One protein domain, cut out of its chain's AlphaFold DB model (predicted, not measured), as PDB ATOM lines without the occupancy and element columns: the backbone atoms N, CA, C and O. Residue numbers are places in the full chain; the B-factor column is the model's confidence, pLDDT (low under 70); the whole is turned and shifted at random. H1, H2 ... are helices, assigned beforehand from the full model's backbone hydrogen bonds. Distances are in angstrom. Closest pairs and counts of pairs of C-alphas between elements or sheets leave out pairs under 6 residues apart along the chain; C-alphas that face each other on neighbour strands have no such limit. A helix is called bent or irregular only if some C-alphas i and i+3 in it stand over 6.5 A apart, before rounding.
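AT A GLANCE: This is residues 2 to 72 of the 211 residues of an uncharacterized protein of Enhygromyxa salina (UniProt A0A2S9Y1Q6). What is the main shape? H1, H2 and H3 make an up-and-down bundle, each helix running against the one before it, and short H4 packs on H2 and H3 on the side away from H1. What is it made of? The printed part has 71 residues, with four named helices in the order H1, H2, H3, H4 and no named strand; the class is all helix. How tight is it? It is compact, with a radius of gyration of the C-alphas of 11.2 A and spans of 34 by 27 by 17 A.

HOW THE PARTS SIT: What touches the longest helix, H1, residues 2 to 22? H2, residues 27 to 39, touches it, closest at the C-alphas of Ala 9 and Leu 36, 5.8 A, opposite ways at 37 degrees, a tilt only just steep. Residues 17 to 21 of H1 alone touch H3, residues 41 to 54, with C-alphas 20 and 50 closest at 6.8 A. What lies farther out? H4, residues 57 to 65, is apart from H1 but touches H2, the same way at a shallow tilt of 20 degrees, with C-alphas 27 and 58 closest at 5.1 A. How do the backbones run? Every O i to N i+4 pair is within hydrogen-bond range in H1 and H4, against 7 of 9 in H2 and 6 of 10 in H3.

IN THESE COORDINATES: Where does H1 run? From C-alpha 2 at (0.330, -7.678, 49.426) it spans 30.7 A. How long are the others? H2 spans 19.4 A, H3 20.3 A and H4 12.7 A, the last ending at C-alpha 65, (-2.254, -26.245, 35.428). Is any helix irregular? H3 is: C-alphas 42 and 45 are 7.7 A apart.

THE WHOLE: How large is it? The two C-alphas farthest apart, those of Ala 2 and Arg 55, are 34.2 A apart. Are there cuts or long links? The printed part has no cut, and the three links are tight. Where is confidence low? Residue 2 is under 70.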
ATOM      1  N   ALA A   2      -0.205  -6.467  50.086       65.12
ATOM      2  CA  ALA A   2       0.330  -7.678  49.426       65.12
ATOM      3  C   ALA A   2       0.697  -8.804  50.421       65.12
ATOM      4  O   ALA A   2       0.448  -9.977  50.162       65.12
ATOM      5  N   ASN A   3       1.210  -8.430  51.598       80.50
ATOM      6  CA  ASN A   3       1.596  -9.372  52.652       80.50
ATOM      7  C   ASN A   3       0.379 -10.019  53.355       80.50
ATOM      8  O   ASN A   3       0.403 -11.201  53.684       80.50
ATOM      9  N   ASP A   4      -0.719  -9.273  53.519       88.06
ATOM     10  CA  ASP A   4      -1.945  -9.774  54.162       88.06
ATOM     11  C   ASP A   4      -2.698 -10.742  53.244       88.06
ATOM     12  O   ASP A   4      -3.178 -11.782  53.688       88.06
ATOM     13  N   GLN A   5      -2.736 -10.439  51.941       90.44
ATOM     14  CA  GLN A   5      -3.316 -11.320  50.928       90.44
ATOM     15  C   GLN A   5      -2.537 -12.635  50.813       90.44
ATOM     16  O   GLN A   5      -3.140 -13.705  50.764       90.44
ATOM     17  N   GLN A   6      -1.202 -12.572  50.802       91.12
ATOM     18  CA  GLN A   6      -0.364 -13.769  50.745       91.12
ATOM     19  C   GLN A   6      -0.513 -14.629  52.008       91.12
ATOM     20  O   GLN A   6      -0.568 -15.855  51.912       91.12
ATOM     21  N   ARG A   7      -0.624 -14.003  53.184       92.75
ATOM     22  CA  ARG A   7      -0.873 -14.711  54.444       92.75
ATOM     23  C   ARG A   7      -2.235 -15.407  54.452       92.75
ATOM     24  O   ARG A   7      -2.293 -16.588  54.776       92.75
ATOM     25  N   ALA A   8      -3.301 -14.716  54.047       94.69
ATOM     26  CA  ALA A   8      -4.634 -15.314  53.952       94.69
ATOM     27  C   ALA A   8      -4.667 -16.480  52.947       94.69
ATOM     28  O   ALA A   8      -5.251 -17.525  53.228       94.69
ATOM     29  N   ALA A   9      -3.990 -16.335  51.802       95.38
ATOM     30  CA  ALA A   9      -3.874 -17.402  50.812       95.38
ATOM     31  C   ALA A   9      -3.115 -18.623  51.359       95.38
ATOM     32  O   ALA A   9      -3.510 -19.758  51.100       95.38
ATOM     33  N   LEU A  10      -2.053 -18.402  52.142       95.94
ATOM     34  CA  LEU A  10      -1.307 -19.473  52.801       95.94
ATOM     35  C   LEU A  10      -2.171 -20.221  53.823       95.94
ATOM     36  O   LEU A  10      -2.169 -21.448  53.819       95.94
ATOM     37  N   GLU A  11      -2.922 -19.502  54.660       96.88
ATOM     38  CA  GLU A  11      -3.820 -20.099  55.658       96.88
ATOM     39  C   GLU A  11      -4.916 -20.947  54.986       96.88
ATOM     40  O   GLU A  11      -5.152 -22.088  55.389       96.88
ATOM     41  N   GLN A  12      -5.528 -20.443  53.908       97.06
ATOM     42  CA  GLN A  12      -6.514 -21.202  53.129       97.06
ATOM     43  C   GLN A  12      -5.902 -22.433  52.452       97.06
ATOM     44  O   GLN A  12      -6.488 -23.517  52.493       97.06
ATOM     45  N   LEU A  13      -4.714 -22.291  51.855       96.81
ATOM     46  CA  LEU A  13      -4.025 -23.393  51.190       96.81
ATOM     47  C   LEU A  13      -3.651 -24.495  52.183       96.81
ATOM     48  O   LEU A  13      -3.901 -25.667  51.913       96.81
ATOM     49  N   ASP A  14      -3.084 -24.138  53.336       96.56
ATOM     50  CA  ASP A  14      -2.736 -25.109  54.376       96.56
ATOM     51  C   ASP A  14      -4.000 -25.815  54.919       96.56
ATOM     52  O   ASP A  14      -3.950 -27.015  55.194       96.56
ATOM     53  N   GLY A  15      -5.149 -25.125  54.972       96.62
ATOM     54  CA  GLY A  15      -6.454 -25.724  55.274       96.62
ATOM     55  C   GLY A  15      -6.900 -26.771  54.246       96.62
ATOM     56  O   GLY A  15      -7.257 -27.888  54.623       96.62
ATOM     57  N   LEU A  16      -6.821 -26.462  52.945       96.81
ATOM     58  CA  LEU A  16      -7.137 -27.424  51.877       96.81
ATOM     59  C   LEU A  16      -6.187 -28.627  51.881       96.81
ATOM     60  O   LEU A  16      -6.619 -29.760  51.680       96.81
ATOM     61  N   LEU A  17      -4.898 -28.400  52.138       95.88
ATOM     62  CA  LEU A  17      -3.912 -29.476  52.245       95.88
ATOM     63  C   LEU A  17      -4.206 -30.392  53.440       95.88
ATOM     64  O   LEU A  17      -4.070 -31.604  53.310       95.88
ATOM     65  N   ALA A  18      -4.653 -29.839  54.571       95.12
ATOM     66  CA  ALA A  18      -5.075 -30.631  55.723       95.12
ATOM     67  C   ALA A  18      -6.340 -31.459  55.430       95.12
ATOM     68  O   ALA A  18      -6.407 -32.625  55.813       95.12
ATOM     69  N   LEU A  19      -7.316 -30.897  54.703       94.38
ATOM     70  CA  LEU A  19      -8.488 -31.652  54.239       94.38
ATOM     71  C   LEU A  19      -8.084 -32.808  53.315       94.38
ATOM     72  O   LEU A  19      -8.594 -33.917  53.456       94.38
ATOM     73  N   ALA A  20      -7.129 -32.569  52.418       93.81
ATOM     74  CA  ALA A  20      -6.613 -33.579  51.499       93.81
ATOM     75  C   ALA A  20      -5.835 -34.711  52.192       93.81
ATOM     76  O   ALA A  20      -5.734 -35.813  51.655       93.81
ATOM     77  N   ASP A  21      -5.256 -34.439  53.366       92.19
ATOM     78  CA  ASP A  21      -4.624 -35.460  54.204       92.19
ATOM     79  C   ASP A  21      -5.680 -36.323  54.933       92.19
ATOM     80  O   ASP A  21      -5.404 -37.474  55.270       92.19
ATOM     81  N   ALA A  22      -6.901 -35.804  55.129       91.44
ATOM     82  CA  ALA A  22      -8.025 -36.521  55.738       91.44
ATOM     83  C   ALA A  22      -8.925 -37.260  54.725       91.44
ATOM     84  O   ALA A  22      -9.663 -38.167  55.113       91.44
ATOM     85  N   GLY A  23      -8.885 -36.897  53.440       91.19
ATOM     86  CA  GLY A  23      -9.722 -37.511  52.409       91.19
ATOM     87  C   GLY A  23      -9.470 -36.981  50.998       91.19
ATOM     88  O   GLY A  23      -8.545 -36.208  50.752       91.19
ATOM     89  N   THR A  24     -10.302 -37.420  50.051       92.00
ATOM     90  CA  THR A  24     -10.194 -36.994  48.652       92.00
ATOM     91  C   THR A  24     -10.787 -35.600  48.455       92.00
ATOM     92  O   THR A  24     -11.925 -35.351  48.847       92.00
ATOM     93  N   LEU A  25     -10.042 -34.708  47.804       93.50
ATOM     94  CA  LEU A  25     -10.532 -33.405  47.371       93.50
ATOM     95  C   LEU A  25     -11.438 -33.549  46.145       93.50
ATOM     96  O   LEU A  25     -11.095 -34.221  45.168       93.50
ATOM     97  N   ASP A  26     -12.572 -32.859  46.176       92.56
ATOM     98  CA  ASP A  26     -13.447 -32.728  45.020       92.56
ATOM     99  C   ASP A  26     -12.882 -31.739  43.981       92.56
ATOM    100  O   ASP A  26     -11.805 -31.151  44.142       92.56
ATOM    101  N   ALA A  27     -13.589 -31.584  42.857       91.88
ATOM    102  CA  ALA A  27     -13.147 -30.704  41.780       91.88
ATOM    103  C   ALA A  27     -13.087 -29.215  42.183       91.88
ATOM    104  O   ALA A  27     -12.072 -28.584  41.874       91.88
ATOM    105  N   PRO A  28     -14.085 -28.649  42.894       94.94
ATOM    106  CA  PRO A  28     -13.996 -27.289  43.425       94.94
ATOM    107  C   PRO A  28     -12.786 -27.061  44.342       94.94
ATOM    108  O   PRO A  28     -12.043 -26.102  44.128       94.94
ATOM    109  N   ALA A  29     -12.535 -27.949  45.309       95.75
ATOM    110  CA  ALA A  29     -11.404 -27.819  46.227       95.75
ATOM    111  C   ALA A  29     -10.057 -27.935  45.498       95.75
ATOM    112  O   ALA A  29      -9.131 -27.172  45.773       95.75
ATOM    113  N   CYS A  30      -9.955 -28.843  44.522       95.50
ATOM    114  CA  CYS A  30      -8.805 -28.925  43.620       95.50
ATOM    115  C   CYS A  30      -8.594 -27.609  42.847       95.50
ATOM    116  O   CYS A  30      -7.475 -27.100  42.789       95.50
ATOM    117  N   GLY A  31      -9.661 -27.027  42.289       93.94
ATOM    118  CA  GLY A  31      -9.602 -25.751  41.572       93.94
ATOM    119  C   GLY A  31      -9.097 -24.605  42.451       93.94
ATOM    120  O   GLY A  31      -8.169 -23.895  42.068       93.94
ATOM    121  N   GLN A  32      -9.623 -24.489  43.671       96.00
ATOM    122  CA  GLN A  32      -9.171 -23.485  44.636       96.00
ATOM    123  C   GLN A  32      -7.694 -23.677  45.017       96.00
ATOM    124  O   GLN A  32      -6.944 -22.710  45.155       96.00
ATOM    125  N   LEU A  33      -7.248 -24.929  45.147       95.88
ATOM    126  CA  LEU A  33      -5.853 -25.256  45.424       95.88
ATOM    127  C   LEU A  33      -4.925 -24.740  44.309       95.88
ATOM    128  O   LEU A  33      -3.875 -24.169  44.614       95.88
ATOM    129  N   LEU A  34      -5.321 -24.868  43.036       95.25
ATOM    130  CA  LEU A  34      -4.570 -24.318  41.901       95.25
ATOM    131  C   LEU A  34      -4.434 -22.794  41.995       95.25
ATOM    132  O   LEU A  34      -3.323 -22.273  41.898       95.25
ATOM    133  N   GLU A  35      -5.539 -22.087  42.224       95.50
ATOM    134  CA  GLU A  35      -5.557 -20.622  42.322       95.50
ATOM    135  C   GLU A  35      -4.661 -20.116  43.461       95.50
ATOM    136  O   GLU A  35      -3.830 -19.224  43.268       95.50
ATOM    137  N   LEU A  36      -4.759 -20.739  44.639       95.94
ATOM    138  CA  LEU A  36      -3.947 -20.387  45.805       95.94
ATOM    139  C   LEU A  36      -2.463 -20.720  45.609       95.94
ATOM    140  O   LEU A  36      -1.597 -19.998  46.111       95.94
ATOM    141  N   SER A  37      -2.139 -21.774  44.851       94.31
ATOM    142  CA  SER A  37      -0.749 -22.165  44.590       94.31
ATOM    143  C   SER A  37       0.047 -21.089  43.841       94.31
ATOM    144  O   SER A  37       1.245 -20.934  44.087       94.31
ATOM    145  N   ALA A  38      -0.620 -20.287  43.000       92.31
ATOM    146  CA  ALA A  38      -0.003 -19.163  42.299       92.31
ATOM    147  C   ALA A  38       0.382 -18.015  43.252       92.31
ATOM    148  O   ALA A  38       1.364 -17.313  43.013       92.31
ATOM    149  N   LEU A  39      -0.363 -17.845  44.349       93.94
ATOM    150  CA  LEU A  39      -0.106 -16.827  45.374       93.94
ATOM    151  C   LEU A  39       0.934 -17.281  46.407       93.94
ATOM    152  O   LEU A  39       1.543 -16.451  47.085       93.94
ATOM    153  N   VAL A  40       1.151 -18.594  46.535       93.81
ATOM    154  CA  VAL A  40       2.020 -19.196  47.557       93.81
ATOM    155  C   VAL A  40       2.987 -20.218  46.928       93.81
ATOM    156  O   VAL A  40       2.956 -21.409  47.262       93.81
ATOM    157  N   PRO A  41       3.915 -19.783  46.050       89.75
ATOM    158  CA  PRO A  41       4.789 -20.693  45.300       89.75
ATOM    159  C   PRO A  41       5.694 -21.557  46.196       89.75
ATOM    160  O   PRO A  41       6.066 -22.672  45.831       89.75
ATOM    161  N   GLY A  42       5.991 -21.104  47.421       93.00
ATOM    162  CA  GLY A  42       6.758 -21.871  48.413       93.00
ATOM    163  C   GLY A  42       6.097 -23.179  48.875       93.00
ATOM    164  O   GLY A  42       6.748 -23.991  49.532       93.00
ATOM    165  N   ARG A  43       4.820 -23.415  48.539       94.56
ATOM    166  CA  ARG A  43       4.075 -24.641  48.872       94.56
ATOM    167  C   ARG A  43       3.913 -25.613  47.700       94.56
ATOM    168  O   ARG A  43       3.405 -26.710  47.922       94.56
ATOM    169  N   LEU A  44       4.388 -25.278  46.493       95.00
ATOM    170  CA  LEU A  44       4.155 -26.078  45.278       95.00
ATOM    171  C   LEU A  44       4.566 -27.548  45.415       95.00
ATOM    172  O   LEU A  44       3.839 -28.434  44.981       95.00
ATOM    173  N   ARG A  45       5.692 -27.832  46.080       94.94
ATOM    174  CA  ARG A  45       6.113 -29.219  46.327       94.94
ATOM    175  C   ARG A  45       5.084 -29.995  47.154       94.94
ATOM    176  O   ARG A  45       4.728 -31.104  46.785       94.94
ATOM    177  N   ARG A  46       4.585 -29.399  48.243       95.06
ATOM    178  CA  ARG A  46       3.570 -30.029  49.102       95.06
ATOM    179  C   ARG A  46       2.254 -30.213  48.349       95.06
ATOM    180  O   ARG A  46       1.635 -31.257  48.481       95.06
ATOM    181  N   VAL A  47       1.874 -29.230  47.533       96.50
ATOM    182  CA  VAL A  47       0.723 -29.320  46.625       96.50
ATOM    183  C   VAL A  47       0.849 -30.536  45.706       96.50
ATOM    184  O   VAL A  47      -0.052 -31.369  45.684       96.50
ATOM    185  N   VAL A  48       1.971 -30.684  44.999       97.06
ATOM    186  CA  VAL A  48       2.203 -31.827  44.102       97.06
ATOM    187  C   VAL A  48       2.175 -33.152  44.863       97.06
ATOM    188  O   VAL A  48       1.480 -34.077  44.442       97.06
ATOM    189  N   ASP A  49       2.869 -33.233  46.001       95.69
ATOM    190  CA  ASP A  49       2.900 -34.434  46.841       95.69
ATOM    191  C   ASP A  49       1.483 -34.830  47.291       95.69
ATOM    192  O   ASP A  49       1.108 -35.999  47.194       95.69
ATOM    193  N   THR A  50       0.669 -33.867  47.727       95.75
ATOM    194  CA  THR A  50      -0.730 -34.092  48.107       95.75
ATOM    195  C   THR A  50      -1.569 -34.562  46.919       95.75
ATOM    196  O   THR A  50      -2.216 -35.604  47.017       95.75
ATOM    197  N   LEU A  51      -1.531 -33.856  45.784       96.19
ATOM    198  CA  LEU A  51      -2.313 -34.191  44.586       96.19
ATOM    199  C   LEU A  51      -1.955 -35.571  44.019       96.19
ATOM    200  O   LEU A  51      -2.840 -36.300  43.574       96.19
ATOM    201  N   SER A  52      -0.683 -35.975  44.101       95.50
ATOM    202  CA  SER A  52      -0.216 -37.296  43.651       95.50
ATOM    203  C   SER A  52      -0.909 -38.468  44.361       95.50
ATOM    204  O   SER A  52      -1.039 -39.551  43.789       95.50
ATOM    205  N   ARG A  53      -1.385 -38.255  45.598       94.88
ATOM    206  CA  ARG A  53      -2.071 -39.271  46.410       94.88
ATOM    207  C   ARG A  53      -3.568 -39.354  46.124       94.88
ATOM    208  O   ARG A  53      -4.172 -40.381  46.409       94.88
ATOM    209  N   GLN A  54      -4.154 -38.305  45.545       93.69
ATOM    210  CA  GLN A  54      -5.605 -38.174  45.380       93.69
ATOM    211  C   GLN A  54      -6.185 -39.156  44.356       93.69
ATOM    212  O   GLN A  54      -7.358 -39.500  44.445       93.69
ATOM    213  N   ARG A  55      -5.378 -39.604  43.376       91.25
ATOM    214  CA  ARG A  55      -5.795 -40.527  42.297       91.25
ATOM    215  C   ARG A  55      -7.136 -40.129  41.657       91.25
ATOM    216  O   ARG A  55      -7.971 -40.973  41.351       91.25
ATOM    217  N   HIS A  56      -7.336 -38.828  41.471       94.56
ATOM    218  CA  HIS A  56      -8.600 -38.253  41.030       94.56
ATOM    219  C   HIS A  56      -8.395 -37.365  39.799       94.56
ATOM    220  O   HIS A  56      -7.360 -36.708  39.669       94.56
ATOM    221  N   ALA A  57      -9.390 -37.317  38.909       96.19
ATOM    222  CA  ALA A  57      -9.330 -36.560  37.657       96.19
ATOM    223  C   ALA A  57      -9.019 -35.073  37.886       96.19
ATOM    224  O   ALA A  57      -8.130 -34.517  37.246       96.19
ATOM    225  N   ALA A  58      -9.691 -34.459  38.863       95.94
ATOM    226  CA  ALA A  58      -9.480 -33.053  39.192       95.94
ATOM    227  C   ALA A  58      -8.052 -32.769  39.681       95.94
ATOM    228  O   ALA A  58      -7.494 -31.721  39.373       95.94
ATOM    229  N   ALA A  59      -7.422 -33.715  40.386       96.94
ATOM    230  CA  ALA A  59      -6.039 -33.557  40.817       96.94
ATOM    231  C   ALA A  59      -5.070 -33.569  39.625       96.94
ATOM    232  O   ALA A  59      -4.110 -32.803  39.609       96.94
ATOM    233  N   VAL A  60      -5.347 -34.384  38.599       97.38
ATOM    234  CA  VAL A  60      -4.589 -34.378  37.337       97.38
ATOM    235  C   VAL A  60      -4.753 -33.046  36.607       97.38
ATOM    236  O   VAL A  60      -3.756 -32.477  36.168       97.38
ATOM    237  N   ASP A  61      -5.975 -32.510  36.520       96.12
ATOM    238  CA  ASP A  61      -6.218 -31.203  35.895       96.12
ATOM    239  C   ASP A  61      -5.442 -30.080  36.609       96.12
ATOM    240  O   ASP A  61      -4.812 -29.252  35.947       96.12
ATOM    241  N   VAL A  62      -5.394 -30.097  37.947       96.75
ATOM    242  CA  VAL A  62      -4.579 -29.151  38.728       96.75
ATOM    243  C   VAL A  62      -3.093 -29.329  38.447       96.75
ATOM    244  O   VAL A  62      -2.420 -28.345  38.148       96.75
ATOM    245  N   LEU A  63      -2.572 -30.562  38.492       97.12
ATOM    246  CA  LEU A  63      -1.161 -30.849  38.202       97.12
ATOM    247  C   LEU A  63      -0.742 -30.322  36.823       97.12
ATOM    248  O   LEU A  63       0.366 -29.814  36.676       97.12
ATOM    249  N   LEU A  64      -1.622 -30.410  35.821       96.00
ATOM    250  CA  LEU A  64      -1.367 -29.888  34.476       96.00
ATOM    251  C   LEU A  64      -1.418 -28.353  34.399       96.00
ATOM    252  O   LEU A  64      -0.780 -27.782  33.510       96.00
ATOM    253  N   GLY A  65      -2.142 -27.703  35.314       95.12
ATOM    254  CA  GLY A  65      -2.254 -26.245  35.428       95.12
ATOM    255  C   GLY A  65      -1.126 -25.564  36.214       95.12
ATOM    256  O   GLY A  65      -0.963 -24.350  36.102       95.12
ATOM    257  N   LEU A  66      -0.336 -26.313  36.990       95.06
ATOM    258  CA  LEU A  66       0.828 -25.786  37.717       95.06
ATOM    259  C   LEU A  66       1.952 -25.336  36.761       95.06
ATOM    260  O   LEU A  66       1.988 -25.775  35.619       95.06
ATOM    261  N   PRO A  67       2.925 -24.508  37.183       92.50
ATOM    262  CA  PRO A  67       4.067 -24.144  36.336       92.50
ATOM    263  C   PRO A  67       4.858 -25.361  35.817       92.50
ATOM    264  O   PRO A  67       5.092 -26.313  36.564       92.50
ATOM    265  N   ALA A  68       5.295 -25.315  34.550       87.75
ATOM    266  CA  ALA A  68       5.943 -26.421  33.821       87.75
ATOM    267  C   ALA A  68       7.152 -27.050  34.533       87.75
ATOM    268  O   ALA A  68       7.471 -28.223  34.341       87.75
ATOM    269  N   ASP A  69       7.876 -26.231  35.287       88.94
ATOM    270  CA  ASP A  69       9.113 -26.547  35.991       88.94
ATOM    271  C   ASP A  69       8.881 -27.009  37.436       88.94
ATOM    272  O   ASP A  69       9.838 -27.321  38.151       88.94
ATOM    273  N   THR A  70       7.620 -27.115  37.866       94.12
ATOM    274  CA  THR A  70       7.291 -27.629  39.194       94.12
ATOM    275  C   THR A  70       7.732 -29.087  39.314       94.12
ATOM    276  O   THR A  70       7.259 -29.991  38.620       94.12
ATOM    277  N   ARG A  71       8.658 -29.325  40.242       93.75
ATOM    278  CA  ARG A  71       9.206 -30.651  40.527       93.75
ATOM    279  C   ARG A  71       8.113 -31.612  41.008       93.75
ATOM    280  O   ARG A  71       7.319 -31.253  41.871       93.75
ATOM    281  N   GLY A  72       8.141 -32.849  40.511       95.56
ATOM    282  CA  GLY A  72       7.251 -33.931  40.943       95.56
ATOM    283  C   GLY A  72       5.997 -34.117  40.081       95.56
ATOM    284  O   GLY A  72       5.304 -35.120  40.239       95.56
TER     285      GLY A  72